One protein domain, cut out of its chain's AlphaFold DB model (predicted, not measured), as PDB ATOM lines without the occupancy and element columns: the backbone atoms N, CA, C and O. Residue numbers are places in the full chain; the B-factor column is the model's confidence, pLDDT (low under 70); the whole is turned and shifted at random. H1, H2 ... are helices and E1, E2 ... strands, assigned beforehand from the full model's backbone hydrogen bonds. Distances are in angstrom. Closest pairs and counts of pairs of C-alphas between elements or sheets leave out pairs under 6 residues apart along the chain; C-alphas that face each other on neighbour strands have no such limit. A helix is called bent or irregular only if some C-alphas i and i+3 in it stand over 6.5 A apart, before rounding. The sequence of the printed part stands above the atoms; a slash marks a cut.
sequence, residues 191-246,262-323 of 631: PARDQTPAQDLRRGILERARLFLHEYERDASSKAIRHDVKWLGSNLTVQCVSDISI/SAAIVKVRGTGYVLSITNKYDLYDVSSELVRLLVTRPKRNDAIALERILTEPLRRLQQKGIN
ATOM      1  N   PRO A 191     360.907 135.368 262.890       95.12
ATOM      2  CA  PRO A 191     360.082 134.839 263.974       95.12
ATOM      3  C   PRO A 191     360.052 133.306 263.981       95.12
ATOM      4  O   PRO A 191     359.823 132.671 262.949       95.12
ATOM      5  N   ALA A 192     360.273 132.711 265.151       93.94
ATOM      6  CA  ALA A 192     360.174 131.271 265.339       93.94
ATOM      7  C   ALA A 192     358.711 130.806 265.242       93.94
ATOM      8  O   ALA A 192     357.782 131.556 265.545       93.94
ATOM      9  N   ARG A 193     358.489 129.544 264.850       93.25
ATOM     10  CA  ARG A 193     357.134 128.961 264.837       93.25
ATOM     11  C   ARG A 193     356.554 128.841 266.246       93.25
ATOM     12  O   ARG A 193     355.382 129.133 266.446       93.25
ATOM     13  N   ASP A 194     357.384 128.426 267.201       93.75
ATOM     14  CA  ASP A 194     357.003 128.351 268.606       93.75
ATOM     15  C   ASP A 194     357.214 129.706 269.294       93.75
ATOM     16  O   ASP A 194     358.329 130.229 269.359       93.75
ATOM     17  N   GLN A 195     356.119 130.277 269.792       96.62
ATOM     18  CA  GLN A 195     356.091 131.550 270.517       96.62
ATOM     19  C   GLN A 195     355.816 131.364 272.014       96.62
ATOM     20  O   GLN A 195     355.751 132.354 272.747       96.62
ATOM     21  N   THR A 196     355.686 130.124 272.492       95.69
ATOM     22  CA  THR A 196     355.414 129.806 273.902       95.69
ATOM     23  C   THR A 196     356.449 130.434 274.850       95.69
ATOM     24  O   THR A 196     356.031 131.133 275.778       95.69
ATOM     25  N   PRO A 197     357.777 130.361 274.581       95.56
ATOM     26  CA  PRO A 197     358.781 130.993 275.448       95.56
ATOM     27  C   PRO A 197     358.600 132.511 275.579       95.56
ATOM     28  O   PRO A 197     358.776 133.081 276.654       95.56
ATOM     29  N   ALA A 198     358.204 133.181 274.494       95.94
ATOM     30  CA  ALA A 198     357.979 134.623 274.486       95.94
ATOM     31  C   ALA A 198     356.729 135.017 275.284       95.94
ATOM     32  O   ALA A 198     356.744 136.015 276.012       95.94
ATOM     33  N   GLN A 199     355.657 134.228 275.186       96.19
ATOM     34  CA  GLN A 199     354.427 134.442 275.952       96.19
ATOM     35  C   GLN A 199     354.660 134.236 277.453       96.19
ATOM     36  O   GLN A 199     354.225 135.059 278.266       96.19
ATOM     37  N   ASP A 200     355.395 133.186 277.814       94.81
ATOM     38  CA  ASP A 200     355.761 132.882 279.197       94.81
ATOM     39  C   ASP A 200     356.674 133.951 279.792       94.81
ATOM     40  O   ASP A 200     356.407 134.450 280.892       94.81
ATOM     41  N   LEU A 201     357.689 134.386 279.040       96.12
ATOM     42  CA  LEU A 201     358.565 135.470 279.464       96.12
ATOM     43  C   LEU A 201     357.788 136.778 279.640       96.12
ATOM     44  O   LEU A 201     357.951 137.447 280.659       96.12
ATOM     45  N   ARG A 202     356.897 137.138 278.704       96.00
ATOM     46  CA  ARG A 202     356.061 138.346 278.819       96.00
ATOM     47  C   ARG A 202     355.214 138.321 280.088       96.00
ATOM     48  O   ARG A 202     355.164 139.323 280.804       96.00
ATOM     49  N   ARG A 203     354.572 137.186 280.385       93.69
ATOM     50  CA  ARG A 203     353.790 137.000 281.618       93.69
ATOM     51  C   ARG A 203     354.677 137.169 282.852       93.69
ATOM     52  O   ARG A 203     354.336 137.951 283.740       93.69
ATOM     53  N   GLY A 204     355.849 136.533 282.863       93.25
ATOM     54  CA  GLY A 204     356.836 136.654 283.939       93.25
ATOM     55  C   GLY A 204     357.320 138.090 284.167       93.25
ATOM     56  O   GLY A 204     357.345 138.547 285.312       93.25
ATOM     57  N   ILE A 205     357.633 138.825 283.095       95.62
ATOM     58  CA  ILE A 205     358.038 140.237 283.151       95.62
ATOM     59  C   ILE A 205     356.925 141.078 283.781       95.62
ATOM     60  O   ILE A 205     357.187 141.820 284.724       95.62
ATOM     61  N   LEU A 206     355.677 140.958 283.318       93.56
ATOM     62  CA  LEU A 206     354.570 141.772 283.837       93.56
ATOM     63  C   LEU A 206     354.218 141.448 285.296       93.56
ATOM     64  O   LEU A 206     353.822 142.339 286.050       93.56
ATOM     65  N   GLU A 207     354.379 140.195 285.724       90.62
ATOM     66  CA  GLU A 207     354.184 139.804 287.123       90.62
ATOM     67  C   GLU A 207     355.262 140.389 288.038       90.62
ATOM     68  O   GLU A 207     354.947 140.927 289.105       90.62
ATOM     69  N   ARG A 208     356.530 140.288 287.624       92.50
ATOM     70  CA  ARG A 208     357.689 140.516 288.495       92.50
ATOM     71  C   ARG A 208     358.331 141.893 288.360       92.50
ATOM     72  O   ARG A 208     358.906 142.363 289.336       92.50
ATOM     73  N   ALA A 209     358.161 142.598 287.239       92.12
ATOM     74  CA  ALA A 209     358.680 143.961 287.068       92.12
ATOM     75  C   ALA A 209     358.150 144.925 288.141       92.12
ATOM     76  O   ALA A 209     358.832 145.874 288.516       92.12
ATOM     77  N   ARG A 210     356.959 144.663 288.699       90.31
ATOM     78  CA  ARG A 210     356.425 145.479 289.798       90.31
ATOM     79  C   ARG A 210     357.222 145.335 291.088       90.31
ATOM     80  O   ARG A 210     357.320 146.306 291.825       90.31
ATOM     81  N   LEU A 211     357.748 144.139 291.360       90.56
ATOM     82  CA  LEU A 211     358.605 143.903 292.522       90.56
ATOM     83  C   LEU A 211     359.885 144.720 292.379       90.56
ATOM     84  O   LEU A 211     360.248 145.445 293.295       90.56
ATOM     85  N   PHE A 212     360.501 144.665 291.194       92.00
ATOM     86  CA  PHE A 212     361.691 145.450 290.885       92.00
ATOM     87  C   PHE A 212     361.445 146.948 291.068       92.00
ATOM     88  O   PHE A 212     362.182 147.590 291.801       92.00
ATOM     89  N   LEU A 213     360.383 147.497 290.469       90.56
ATOM     90  CA  LEU A 213     360.091 148.928 290.571       90.56
ATOM     91  C   LEU A 213     359.789 149.383 292.006       90.56
ATOM     92  O   LEU A 213     360.181 150.484 292.368       90.56
ATOM     93  N   HIS A 214     359.128 148.552 292.818       87.25
ATOM     94  CA  HIS A 214     358.849 148.876 294.219       87.25
ATOM     95  C   HIS A 214     360.126 148.923 295.069       87.25
ATOM     96  O   HIS A 214     360.304 149.847 295.858       87.25
ATOM     97  N   GLU A 215     361.029 147.954 294.897       85.00
ATOM     98  CA  GLU A 215     362.330 147.982 295.578       85.00
ATOM     99  C   GLU A 215     363.189 149.150 295.069       85.00
ATOM    100  O   GLU A 215     363.801 149.861 295.861       85.00
ATOM    101  N   TYR A 216     363.161 149.421 293.761       84.62
ATOM    102  CA  TYR A 216     363.898 150.529 293.154       84.62
ATOM    103  C   TYR A 216     363.411 151.901 293.639       84.62
ATOM    104  O   TYR A 216     364.221 152.795 293.844       84.62
ATOM    105  N   GLU A 217     362.104 152.082 293.849       84.06
ATOM    106  CA  GLU A 217     361.521 153.312 294.415       84.06
ATOM    107  C   GLU A 217     361.838 153.497 295.907       84.06
ATOM    108  O   GLU A 217     361.821 154.619 296.408       84.06
ATOM    109  N   ARG A 218     362.124 152.413 296.635       79.69
ATOM    110  CA  ARG A 218     362.582 152.508 298.025       79.69
ATOM    111  C   ARG A 218     364.035 152.972 298.094       79.69
ATOM    112  O   ARG A 218     364.371 153.798 298.940       79.69
ATOM    113  N   ASP A 219     364.875 152.439 297.212       75.81
ATOM    114  CA  ASP A 219     366.321 152.674 297.228       75.81
ATOM    115  C   ASP A 219     366.725 153.931 296.419       75.81
ATOM    116  O   ASP A 219     367.785 154.516 296.652       75.81
ATOM    117  N   ALA A 220     365.882 154.385 295.486       74.50
ATOM    118  CA  ALA A 220     366.079 155.574 294.656       74.50
ATOM    119  C   ALA A 220     364.818 156.457 294.610       74.50
ATOM    120  O   ALA A 220     363.733 156.066 295.013       74.50
ATOM    121  N   SER A 221     364.926 157.684 294.091       74.38
ATOM    122  CA  SER A 221     363.752 158.559 293.952       74.38
ATOM    123  C   SER A 221     362.739 157.991 292.950       74.38
ATOM    124  O   SER A 221     363.127 157.563 291.864       74.38
ATOM    125  N   SER A 222     361.440 158.120 293.235       73.12
ATOM    126  CA  SER A 222     360.347 157.802 292.298       73.12
ATOM    127  C   SER A 222     360.488 158.486 290.930       73.12
ATOM    128  O   SER A 222     360.087 157.938 289.906       73.12
ATOM    129  N   LYS A 223     361.159 159.646 290.877       78.56
ATOM    130  CA  LYS A 223     361.503 160.366 289.636       78.56
ATOM    131  C   LYS A 223     362.498 159.617 288.738       78.56
ATOM    132  O   LYS A 223     362.676 160.001 287.585       78.56
ATOM    133  N   ALA A 224     363.175 158.590 289.248       85.12
ATOM    134  CA  ALA A 224     364.108 157.772 288.480       85.12
ATOM    135  C   ALA A 224     363.391 156.735 287.601       85.12
ATOM    136  O   ALA A 224     363.972 156.287 286.608       85.12
ATOM    137  N   ILE A 225     362.138 156.389 287.920       90.56
ATOM    138  CA  ILE A 225     361.328 155.444 287.148       90.56
ATOM    139  C   ILE A 225     360.810 156.133 285.887       90.56
ATOM    140  O   ILE A 225     360.181 157.187 285.938       90.56
ATOM    141  N   ARG A 226     361.070 155.510 284.739       91.62
ATOM    142  CA  ARG A 226     360.659 156.001 283.423       91.62
ATOM    143  C   ARG A 226     359.291 155.457 283.024       91.62
ATOM    144  O   ARG A 226     358.432 156.222 282.589       91.62
ATOM    145  N   HIS A 227     359.089 154.148 283.166       93.88
ATOM    146  CA  HIS A 227     357.856 153.472 282.768       93.88
ATOM    147  C   HIS A 227     357.430 152.431 283.806       93.88
ATOM    148  O   HIS A 227     358.243 151.639 284.277       93.88
ATOM    149  N   ASP A 228     356.139 152.426 284.144       91.19
ATOM    150  CA  ASP A 228     355.554 151.478 285.088       91.19
ATOM    151  C   ASP A 228     355.072 150.188 284.394       91.19
ATOM    152  O   ASP A 228     355.092 150.037 283.169       91.19
ATOM    153  N   VAL A 229     354.602 149.224 285.188       91.38
ATOM    154  CA  VAL A 229     354.128 147.929 284.664       91.38
ATOM    155  C   VAL A 229     352.890 148.075 283.773       91.38
ATOM    156  O   VAL A 229     352.716 147.291 282.840       91.38
ATOM    157  N   LYS A 230     352.027 149.071 284.022       92.88
ATOM    158  CA  LYS A 230     350.856 149.325 283.166       92.88
ATOM    159  C   LYS A 230     351.298 149.788 281.781       92.88
ATOM    160  O   LYS A 230     350.778 149.298 280.774       92.88
ATOM    161  N   TRP A 231     352.284 150.681 281.737       95.12
ATOM    162  CA  TRP A 231     352.897 151.126 280.497       95.12
ATOM    163  C   TRP A 231     353.547 149.957 279.754       95.12
ATOM    164  O   TRP A 231     353.269 149.786 278.567       95.12
ATOM    165  N   LEU A 232     354.317 149.106 280.446       94.25
ATOM    166  CA  LEU A 232     354.912 147.908 279.839       94.25
ATOM    167  C   LEU A 232     353.852 146.981 279.240       94.25
ATOM    168  O   LEU A 232     354.012 146.533 278.111       94.25
ATOM    169  N   GLY A 233     352.748 146.729 279.946       92.88
ATOM    170  CA  GLY A 233     351.674 145.864 279.445       92.88
ATOM    171  C   GLY A 233     351.094 146.322 278.102       92.88
ATOM    172  O   GLY A 233     350.747 145.480 277.273       92.88
ATOM    173  N   SER A 234     351.050 147.640 277.882       93.94
ATOM    174  CA  SER A 234     350.467 148.258 276.684       93.94
ATOM    175  C   SER A 234     351.486 148.534 275.572       93.94
ATOM    176  O   SER A 234     351.096 148.628 274.414       93.94
ATOM    177  N   ASN A 235     352.773 148.684 275.908       94.88
ATOM    178  CA  ASN A 235     353.810 149.137 274.970       94.88
ATOM    179  C   ASN A 235     354.914 148.107 274.711       94.88
ATOM    180  O   ASN A 235     355.736 148.345 273.829       94.88
ATOM    181  N   LEU A 236     354.968 147.002 275.464       95.88
ATOM    182  CA  LEU A 236     355.948 145.933 275.284       95.88
ATOM    183  C   LEU A 236     355.284 144.667 274.730       95.88
ATOM    184  O   LEU A 236     354.445 144.027 275.376       95.88
ATOM    185  N   THR A 237     355.742 144.260 273.553       95.69
ATOM    186  CA  THR A 237     355.471 142.945 272.964       95.69
ATOM    187  C   THR A 237     356.733 142.094 273.014       95.69
ATOM    188  O   THR A 237     357.828 142.625 272.851       95.69
ATOM    189  N   VAL A 238     356.589 140.787 273.228       96.94
ATOM    190  CA  VAL A 238     357.714 139.843 273.259       96.94
ATOM    191  C   VAL A 238     357.522 138.835 272.133       96.94
ATOM    192  O   VAL A 238     356.409 138.338 271.964       96.94
ATOM    193  N   GLN A 239     358.579 138.543 271.378       96.88
ATOM    194  CA  GLN A 239     358.563 137.565 270.289       96.88
ATOM    195  C   GLN A 239     359.794 136.658 270.337       96.88
ATOM    196  O   GLN A 239     360.892 137.106 270.663       96.88
ATOM    197  N   CYS A 240     359.612 135.390 269.981       97.38
ATOM    198  CA  CYS A 240     360.691 134.427 269.816       97.38
ATOM    199  C   CYS A 240     361.202 134.469 268.368       97.38
ATOM    200  O   CYS A 240     360.400 134.438 267.429       97.38
ATOM    201  N   VAL A 241     362.516 134.542 268.173       97.19
ATOM    202  CA  VAL A 241     363.190 134.604 266.865       97.19
ATOM    203  C   VAL A 241     364.270 133.527 266.753       97.19
ATOM    204  O   VAL A 241     364.718 132.975 267.759       97.19
ATOM    205  N   SER A 242     364.684 133.215 265.523       95.31
ATOM    206  CA  SER A 242     365.718 132.206 265.248       95.31
ATOM    207  C   SER A 242     367.065 132.545 265.888       95.31
ATOM    208  O   SER A 242     367.703 131.686 266.493       95.31
ATOM    209  N   ASP A 243     367.488 133.798 265.758       94.50
ATOM    210  CA  ASP A 243     368.794 134.283 266.179       94.50
ATOM    211  C   ASP A 243     368.774 135.805 266.354       94.50
ATOM    212  O   ASP A 243     367.970 136.518 265.748       94.50
ATOM    213  N   ILE A 244     369.663 136.303 267.210       95.88
ATOM    214  CA  ILE A 244     369.903 137.731 267.398       95.88
ATOM    215  C   ILE A 244     371.409 137.934 267.367       95.88
ATOM    216  O   ILE A 244     372.165 137.265 268.078       95.88
ATOM    217  N   SER A 245     371.863 138.868 266.542       94.00
ATOM    218  CA  SER A 245     373.270 139.242 266.483       94.00
ATOM    219  C   SER A 245     373.432 140.751 266.483       94.00
ATOM    220  O   SER A 245     372.674 141.484 265.854       94.00
ATOM    221  N   ILE A 246     374.436 141.224 267.211       92.00
ATOM    222  CA  ILE A 246     374.841 142.624 267.194       92.00
ATOM    223  C   ILE A 246     376.198 142.694 266.514       92.00
ATOM    224  O   ILE A 246     377.171 142.099 266.986       92.00
ATOM    225  N   SER A 262     370.977 136.896 273.161       95.31
ATOM    226  CA  SER A 262     369.791 136.099 273.419       95.31
ATOM    227  C   SER A 262     368.521 136.940 273.559       95.31
ATOM    228  O   SER A 262     367.416 136.410 273.445       95.31
ATOM    229  N   ALA A 263     368.678 138.258 273.727       96.06
ATOM    230  CA  ALA A 263     367.593 139.227 273.749       96.06
ATOM    231  C   ALA A 263     368.006 140.586 273.156       96.06
ATOM    232  O   ALA A 263     369.168 140.986 273.246       96.06
ATOM    233  N   ALA A 264     367.049 141.301 272.560       95.69
ATOM    234  CA  ALA A 264     367.207 142.680 272.091       95.69
ATOM    235  C   ALA A 264     365.858 143.414 272.057       95.69
ATOM    236  O   ALA A 264     364.843 142.822 271.675       95.69
ATOM    237  N   ILE A 265     365.836 144.705 272.410       95.44
ATOM    238  CA  ILE A 265     364.639 145.550 272.303       95.44
ATOM    239  C   ILE A 265     364.778 146.555 271.162       95.44
ATOM    240  O   ILE A 265     365.688 147.382 271.134       95.44
ATOM    241  N   VAL A 266     363.787 146.561 270.269       93.69
ATOM    242  CA  VAL A 266     363.681 147.546 269.185       93.69
ATOM    243  C   VAL A 266     362.367 148.306 269.286       93.69
ATOM    244  O   VAL A 266     361.306 147.736 269.540       93.69
ATOM    245  N   LYS A 267     362.426 149.621 269.060       93.69
ATOM    246  CA  LYS A 267     361.230 150.454 268.926       93.69
ATOM    247  C   LYS A 267     360.693 150.357 267.501       93.69
ATOM    248  O   LYS A 267     361.344 150.804 266.558       93.69
ATOM    249  N   VAL A 268     359.483 149.835 267.354       92.75
ATOM    250  CA  VAL A 268     358.775 149.696 266.080       92.75
ATOM    251  C   VAL A 268     357.659 150.734 266.014       92.75
ATOM    252  O   VAL A 268     356.850 150.874 266.936       92.75
ATOM    253  N   ARG A 269     357.610 151.504 264.920       90.19
ATOM    254  CA  ARG A 269     356.550 152.502 264.707       90.19
ATOM    255  C   ARG A 269     355.185 151.805 264.677       90.19
ATOM    256  O   ARG A 269     355.025 150.813 263.980       90.19
ATOM    257  N   GLY A 270     354.215 152.326 265.427       85.94
ATOM    258  CA  GLY A 270     352.853 151.780 265.510       85.94
ATOM    259  C   GLY A 270     352.666 150.650 266.532       85.94
ATOM    260  O   GLY A 270     351.622 150.603 267.170       85.94
ATOM    261  N   THR A 271     353.676 149.803 266.752       85.12
ATOM    262  CA  THR A 271     353.586 148.651 267.678       85.12
ATOM    263  C   THR A 271     354.131 148.949 269.079       85.12
ATOM    264  O   THR A 271     353.731 148.311 270.047       85.12
ATOM    265  N   GLY A 272     355.038 149.922 269.212       92.81
ATOM    266  CA  GLY A 272     355.706 150.224 270.480       92.81
ATOM    267  C   GLY A 272     357.089 149.580 270.550       92.81
ATOM    268  O   GLY A 272     357.899 149.759 269.642       92.81
ATOM    269  N   TYR A 273     357.390 148.877 271.635       96.06
ATOM    270  CA  TYR A 273     358.672 148.212 271.862       96.06
ATOM    271  C   TYR A 273     358.526 146.699 271.709       96.06
ATOM    272  O   TYR A 273     357.664 146.074 272.325       96.06
ATOM    273  N   VAL A 274     359.398 146.106 270.898       96.50
ATOM    274  CA  VAL A 274     359.428 144.667 270.633       96.50
ATOM    275  C   VAL A 274     360.690 144.079 271.251       96.50
ATOM    276  O   VAL A 274     361.794 144.350 270.780       96.50
ATOM    277  N   LEU A 275     360.522 143.278 272.305       97.19
ATOM    278  CA  LEU A 275     361.567 142.437 272.880       97.19
ATOM    279  C   LEU A 275     361.642 141.139 272.074       97.19
ATOM    280  O   LEU A 275     360.748 140.299 272.150       97.19
ATOM    281  N   SER A 276     362.701 140.984 271.294       97.25
ATOM    282  CA  SER A 276     362.988 139.738 270.584       97.25
ATOM    283  C   SER A 276     363.883 138.867 271.453       97.25
ATOM    284  O   SER A 276     364.852 139.384 272.006       97.25
ATOM    285  N   ILE A 277     363.570 137.575 271.570       97.75
ATOM    286  CA  ILE A 277     364.356 136.587 272.323       97.75
ATOM    287  C   ILE A 277     364.635 135.341 271.484       97.75
ATOM    288  O   ILE A 277     363.843 134.992 270.610       97.75
ATOM    289  N   THR A 278     365.727 134.638 271.761       96.50
ATOM    290  CA  THR A 278     365.980 133.296 271.210       96.50
ATOM    291  C   THR A 278     365.270 132.214 272.029       96.50
ATOM    292  O   THR A 278     364.906 132.437 273.180       96.50
ATOM    293  N   ASN A 279     365.098 131.009 271.464       93.50
ATOM    294  CA  ASN A 279     364.412 129.901 272.155       93.50
ATOM    295  C   ASN A 279     365.052 129.546 273.512       93.50
ATOM    296  O   ASN A 279     364.363 129.261 274.487       93.50
ATOM    297  N   LYS A 280     366.387 129.599 273.582       93.25
ATOM    298  CA  LYS A 280     367.140 129.601 274.838       93.25
ATOM    299  C   LYS A 280     367.636 131.021 275.061       93.25
ATOM    300  O   LYS A 280     368.491 131.466 274.295       93.25
ATOM    301  N   TYR A 281     367.068 131.724 276.034       95.62
ATOM    302  CA  TYR A 281     367.443 133.100 276.338       95.62
ATOM    303  C   TYR A 281     368.119 133.235 277.699       95.62
ATOM    304  O   TYR A 281     367.808 132.494 278.630       95.62
ATOM    305  N   ASP A 282     369.031 134.198 277.801       94.81
ATOM    306  CA  ASP A 282     369.664 134.607 279.048       94.81
ATOM    307  C   ASP A 282     368.841 135.736 279.688       94.81
ATOM    308  O   ASP A 282     368.505 136.746 279.057       94.81
ATOM    309  N   LEU A 283     368.489 135.559 280.960       94.94
ATOM    310  CA  LEU A 283     367.728 136.546 281.718       94.94
ATOM    311  C   LEU A 283     368.539 137.808 282.016       94.94
ATOM    312  O   LEU A 283     367.926 138.866 282.186       94.94
ATOM    313  N   TYR A 284     369.872 137.749 282.030       94.69
ATOM    314  CA  TYR A 284     370.711 138.939 282.151       94.69
ATOM    315  C   TYR A 284     370.616 139.823 280.903       94.69
ATOM    316  O   TYR A 284     370.421 141.037 281.025       94.69
ATOM    317  N   ASP A 285     370.677 139.231 279.703       94.00
ATOM    318  CA  ASP A 285     370.482 139.941 278.428       94.00
ATOM    319  C   ASP A 285     369.081 140.580 278.383       94.00
ATOM    320  O   ASP A 285     368.941 141.773 278.098       94.00
ATOM    321  N   VAL A 286     368.036 139.816 278.735       96.75
ATOM    322  CA  VAL A 286     366.652 140.323 278.817       96.75
ATOM    323  C   VAL A 286     366.558 141.495 279.793       96.75
ATOM    324  O   VAL A 286     365.977 142.535 279.475       96.75
ATOM    325  N   SER A 287     367.138 141.346 280.983       96.81
ATOM    326  CA  SER A 287     367.090 142.370 282.025       96.81
ATOM    327  C   SER A 287     367.818 143.633 281.590       96.81
ATOM    328  O   SER A 287     367.258 144.719 281.721       96.81
ATOM    329  N   SER A 288     369.006 143.496 280.998       93.88
ATOM    330  CA  SER A 288     369.834 144.599 280.489       93.88
ATOM    331  C   SER A 288     369.127 145.450 279.435       93.88
ATOM    332  O   SER A 288     369.341 146.664 279.373       93.88
ATOM    333  N   GLU A 289     368.264 144.844 278.621       95.12
ATOM    334  CA  GLU A 289     367.420 145.566 277.670       95.12
ATOM    335  C   GLU A 289     366.211 146.216 278.362       95.12
ATOM    336  O   GLU A 289     365.899 147.385 278.117       95.12
ATOM    337  N   LEU A 290     365.553 145.506 279.285       96.00
ATOM    338  CA  LEU A 290     364.359 145.991 279.986       96.00
ATOM    339  C   LEU A 290     364.627 147.187 280.904       96.00
ATOM    340  O   LEU A 290     363.815 148.118 280.926       96.00
ATOM    341  N   VAL A 291     365.745 147.220 281.642       94.69
ATOM    342  CA  VAL A 291     366.043 148.362 282.532       94.69
ATOM    343  C   VAL A 291     366.152 149.681 281.770       94.69
ATOM    344  O   VAL A 291     365.778 150.720 282.309       94.69
ATOM    345  N   ARG A 292     366.546 149.661 280.491       93.25
ATOM    346  CA  ARG A 292     366.593 150.868 279.640       93.25
ATOM    347  C   ARG A 292     365.209 151.472 279.382       93.25
ATOM    348  O   ARG A 292     365.106 152.668 279.098       93.25
ATOM    349  N   LEU A 293     364.155 150.658 279.461       94.62
ATOM    350  CA  LEU A 293     362.766 151.112 279.392       94.62
ATOM    351  C   LEU A 293     362.223 151.497 280.770       94.62
ATOM    352  O   LEU A 293     361.442 152.439 280.872       94.62
ATOM    353  N   LEU A 294     362.620 150.777 281.818       93.94
ATOM    354  CA  LEU A 294     362.064 150.937 283.162       93.94
ATOM    355  C   LEU A 294     362.596 152.164 283.906       93.94
ATOM    356  O   LEU A 294     361.822 152.824 284.598       93.94
ATOM    357  N   VAL A 295     363.885 152.487 283.771       93.06
ATOM    358  CA  VAL A 295     364.548 153.546 284.552       93.06
ATOM    359  C   VAL A 295     365.236 154.582 283.662       93.06
ATOM    360  O   VAL A 295     365.606 154.320 282.519       93.06
ATOM    361  N   THR A 296     365.394 155.798 284.185       87.44
ATOM    362  CA  THR A 296     365.912 156.950 283.425       87.44
ATOM    363  C   THR A 296     367.424 156.874 283.197       87.44
ATOM    364  O   THR A 296     367.910 157.279 282.143       87.44
ATOM    365  N   ARG A 297     368.175 156.356 284.177       85.31
ATOM    366  CA  ARG A 297     369.639 156.206 284.133       85.31
ATOM    367  C   ARG A 297     370.025 154.779 284.543       85.31
ATOM    368  O   ARG A 297     370.397 154.580 285.698       85.31
ATOM    369  N   PRO A 298     369.886 153.795 283.639       86.75
ATOM    370  CA  PRO A 298     370.129 152.394 283.964       86.75
ATOM    371  C   PRO A 298     371.603 152.148 284.301       86.75
ATOM    372  O   PRO A 298     372.495 152.555 283.555       86.75
ATOM    373  N   LYS A 299     371.855 151.455 285.412       86.56
ATOM    374  CA  LYS A 299     373.181 150.986 285.840       86.56
ATOM    375  C   LYS A 299     373.306 149.472 285.662       86.56
ATOM    376  O   LYS A 299     372.309 148.754 285.621       86.56
ATOM    377  N   ARG A 300     374.542 148.958 285.640       86.00
ATOM    378  CA  ARG A 300     374.807 147.507 285.565       86.00
ATOM    379  C   ARG A 300     374.146 146.734 286.714       86.00
ATOM    380  O   ARG A 300     373.563 145.682 286.476       86.00
ATOM    381  N   ASN A 301     374.180 147.286 287.926       89.88
ATOM    382  CA  ASN A 301     373.548 146.676 289.100       89.88
ATOM    383  C   ASN A 301     372.021 146.578 288.966       89.88
ATOM    384  O   ASN A 301     371.433 145.635 289.486       89.88
ATOM    385  N   ASP A 302     371.386 147.491 288.224       91.31
ATOM    386  CA  ASP A 302     369.938 147.474 288.003       91.31
ATOM    387  C   ASP A 302     369.538 146.260 287.148       91.31
ATOM    388  O   ASP A 302     368.541 145.598 287.433       91.31
ATOM    389  N   ALA A 303     370.348 145.930 286.133       93.12
ATOM    390  CA  ALA A 303     370.146 144.744 285.302       93.12
ATOM    391  C   ALA A 303     370.295 143.448 286.114       93.12
ATOM    392  O   ALA A 303     369.438 142.576 286.012       93.12
ATOM    393  N   ILE A 304     371.322 143.354 286.970       93.69
ATOM    394  CA  ILE A 304     371.556 142.195 287.853       93.69
ATOM    395  C   ILE A 304     370.405 142.034 288.861       93.69
ATOM    396  O   ILE A 304     369.938 140.926 289.131       93.69
ATOM    397  N   ALA A 305     369.914 143.141 289.424       92.56
ATOM    398  CA  ALA A 305     368.790 143.115 290.356       92.56
ATOM    399  C   ALA A 305     367.497 142.638 289.675       92.56
ATOM    400  O   ALA A 305     366.789 141.789 290.225       92.56
ATOM    401  N   LEU A 306     367.200 143.144 288.473       95.00
ATOM    402  CA  LEU A 306     366.039 142.706 287.701       95.00
ATOM    403  C   LEU A 306     366.159 141.233 287.291       95.00
ATOM    404  O   LEU A 306     365.196 140.489 287.465       95.00
ATOM    405  N   GLU A 307     367.332 140.797 286.834       95.81
ATOM    406  CA  GLU A 307     367.612 139.395 286.508       95.81
ATOM    407  C   GLU A 307     367.299 138.502 287.706       95.81
ATOM    408  O   GLU A 307     366.513 137.559 287.606       95.81
ATOM    409  N   ARG A 308     367.826 138.849 288.883       93.62
ATOM    410  CA  ARG A 308     367.595 138.092 290.114       93.62
ATOM    411  C   ARG A 308     366.113 137.991 290.467       93.62
ATOM    412  O   ARG A 308     365.653 136.926 290.877       93.62
ATOM    413  N   ILE A 309     365.358 139.071 290.288       93.44
ATOM    414  CA  ILE A 309     363.908 139.099 290.526       93.44
ATOM    415  C   ILE A 309     363.154 138.224 289.515       93.44
ATOM    416  O   ILE A 309     362.178 137.565 289.890       93.44
ATOM    417  N   LEU A 310     363.589 138.198 288.251       93.50
ATOM    418  CA  LEU A 310     363.003 137.361 287.201       93.50
ATOM    419  C   LEU A 310     363.289 135.868 287.421       93.50
ATOM    420  O   LEU A 310     362.385 135.050 287.216       93.50
ATOM    421  N   THR A 311     364.487 135.528 287.896       92.88
ATOM    422  CA  THR A 311     364.952 134.143 288.073       92.88
ATOM    423  C   THR A 311     364.499 133.520 289.398       92.88
ATOM    424  O   THR A 311     364.077 132.362 289.429       92.88
ATOM    425  N   GLU A 312     364.554 134.249 290.519       92.62
ATOM    426  CA  GLU A 312     364.360 133.636 291.838       92.62
ATOM    427  C   GLU A 312     362.898 133.228 292.133       92.62
ATOM    428  O   GLU A 312     361.941 133.950 291.808       92.62
ATOM    429  N   PRO A 313     362.679 132.087 292.820       90.06
ATOM    430  CA  PRO A 313     361.354 131.695 293.290       90.06
ATOM    431  C   PRO A 313     360.759 132.723 294.259       90.06
ATOM    432  O   PRO A 313     361.445 133.211 295.158       90.06
ATOM    433  N   LEU A 314     359.447 132.968 294.155       88.00
ATOM    434  CA  LEU A 314     358.739 133.954 294.989       88.00
ATOM    435  C   LEU A 314     358.954 133.731 296.496       88.00
ATOM    436  O   LEU A 314     359.134 134.696 297.229       88.00
ATOM    437  N   ARG A 315     359.017 132.473 296.957       85.81
ATOM    438  CA  ARG A 315     359.288 132.148 298.369       85.81
ATOM    439  C   ARG A 315     360.669 132.618 298.841       85.81
ATOM    440  O   ARG A 315     360.792 133.087 299.966       85.81
ATOM    441  N   ARG A 316     361.702 132.524 297.994       88.25
ATOM    442  CA  ARG A 316     363.046 133.023 298.337       88.25
ATOM    443  C   ARG A 316     363.103 134.545 298.324       88.25
ATOM    444  O   ARG A 316     363.739 135.119 299.197       88.25
ATOM    445  N   LEU A 317     362.398 135.188 297.392       87.38
ATOM    446  CA  LEU A 317     362.248 136.645 297.392       87.38
ATOM    447  C   LEU A 317     361.537 137.123 298.674       87.38
ATOM    448  O   LEU A 317     361.989 138.077 299.300       87.38
ATOM    449  N   GLN A 318     360.502 136.406 299.128       85.12
ATOM    450  CA  GLN A 318     359.806 136.690 300.390       85.12
ATOM    451  C   GLN A 318     360.729 136.594 301.610       85.12
ATOM    452  O   GLN A 318     360.725 137.484 302.454       85.12
ATOM    453  N   GLN A 319     361.545 135.537 301.693       87.06
ATOM    454  CA  GLN A 319     362.520 135.353 302.778       87.06
ATOM    455  C   GLN A 319     363.564 136.477 302.834       87.06
ATOM    456  O   GLN A 319     364.102 136.758 303.898       87.06
ATOM    457  N   LYS A 320     363.827 137.136 301.703       84.94
ATOM    458  CA  LYS A 320     364.717 138.300 301.601       84.94
ATOM    459  C   LYS A 320     364.021 139.633 301.885       84.94
ATOM    460  O   LYS A 320     364.632 140.678 301.701       84.94
ATOM    461  N   GLY A 321     362.758 139.607 302.309       79.69
ATOM    462  CA  GLY A 321     361.990 140.800 302.657       79.69
ATOM    463  C   GLY A 321     361.280 141.482 301.484       79.69
ATOM    464  O   GLY A 321     360.716 142.556 301.676       79.69
ATOM    465  N   ILE A 322     361.251 140.881 300.288       83.44
ATOM    466  CA  ILE A 322     360.535 141.450 299.134       83.44
ATOM    467  C   ILE A 322     359.044 141.118 299.246       83.44
ATOM    468  O   ILE A 322     358.656 139.953 299.398       83.44
ATOM    469  N   ASN A 323     358.180 142.129 299.116       79.94
ATOM    470  CA  ASN A 323     356.732 141.945 299.213       79.94
ATOM    471  C   ASN A 323     356.148 141.261 297.961       79.94
ATOM    472  O   ASN A 323     355.760 141.903 296.983       79.94
TER     473      ASN A 323
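What this domain is: This is residues 191 to 246 and 262 to 323 of the 631 residues of the protein "Predicted protein" of Leptosphaeria maculans (strain JN3 / isolate v23.1.3 / race Av1-4-5-6-7-8) (UniProt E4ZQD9). A small, strongly twisted wall of three strands has H1a and H3 over one face, and H4 crosses H3 on the side away from it. The bent helix H1 runs from the sheet past H4. The printed part has 118 residues with five named helices and four named strands, in the order H1 H2 E1 E2 E3 E4 H3 H4 H5; the class is mixed, helices and strands, and the sheet, E1 E4 E3, is mixed. It is compact, with a radius of gyration of the C-alphas of 14.0 A and spans of 40 by 31 by 25 A.

How they stand to each other: E4, residues 272 to 278, is parallel to E1, residues 236 to 241, with N 239 and O 275 at 2.9 A. E4 forms an antiparallel hairpin with E3, residues 263 to 268, with N 266 and O 274 at 3.0 A. H1, residues 196 to 219, was assigned as one helix by its hydrogen bonds but is bent, C-alphas 207 and 210 being 6.7 A apart; its arms are H1a, 196 to 207, and H1b, 210 to 219. In two layers, helices on one face of a sheet, H1a and H3, residues 283 to 294, each have a height over the sheet of 9.1 A. H4, residues 300 to 311, touches H3 at a steep tilt of 64 degrees, closest C-alphas Ser 288 and Ala 303, 4.8 A. H2, residues 229 to 235, only grazes the sheet. H5, residues 314 to 319, touches no helix. E2, residues 244 to 246, pairs with no named strand. Every O i to N i+4 pair is within hydrogen-bond range in H1a, H1b, H2, H4 and H5, and 6 of 8 in H3.

Where its parts are: H1a begins at C-alpha 196 (355.414, 129.806, 273.902) and H5 ends at C-alpha 319 (362.520, 135.353, 302.778). H4 is 16.8 A long and E4 19.8 A.

The domain as a whole: C-alphas 246 and 262 are 10.3 A apart across the cut. No printed residue is under 70 in pLDDT.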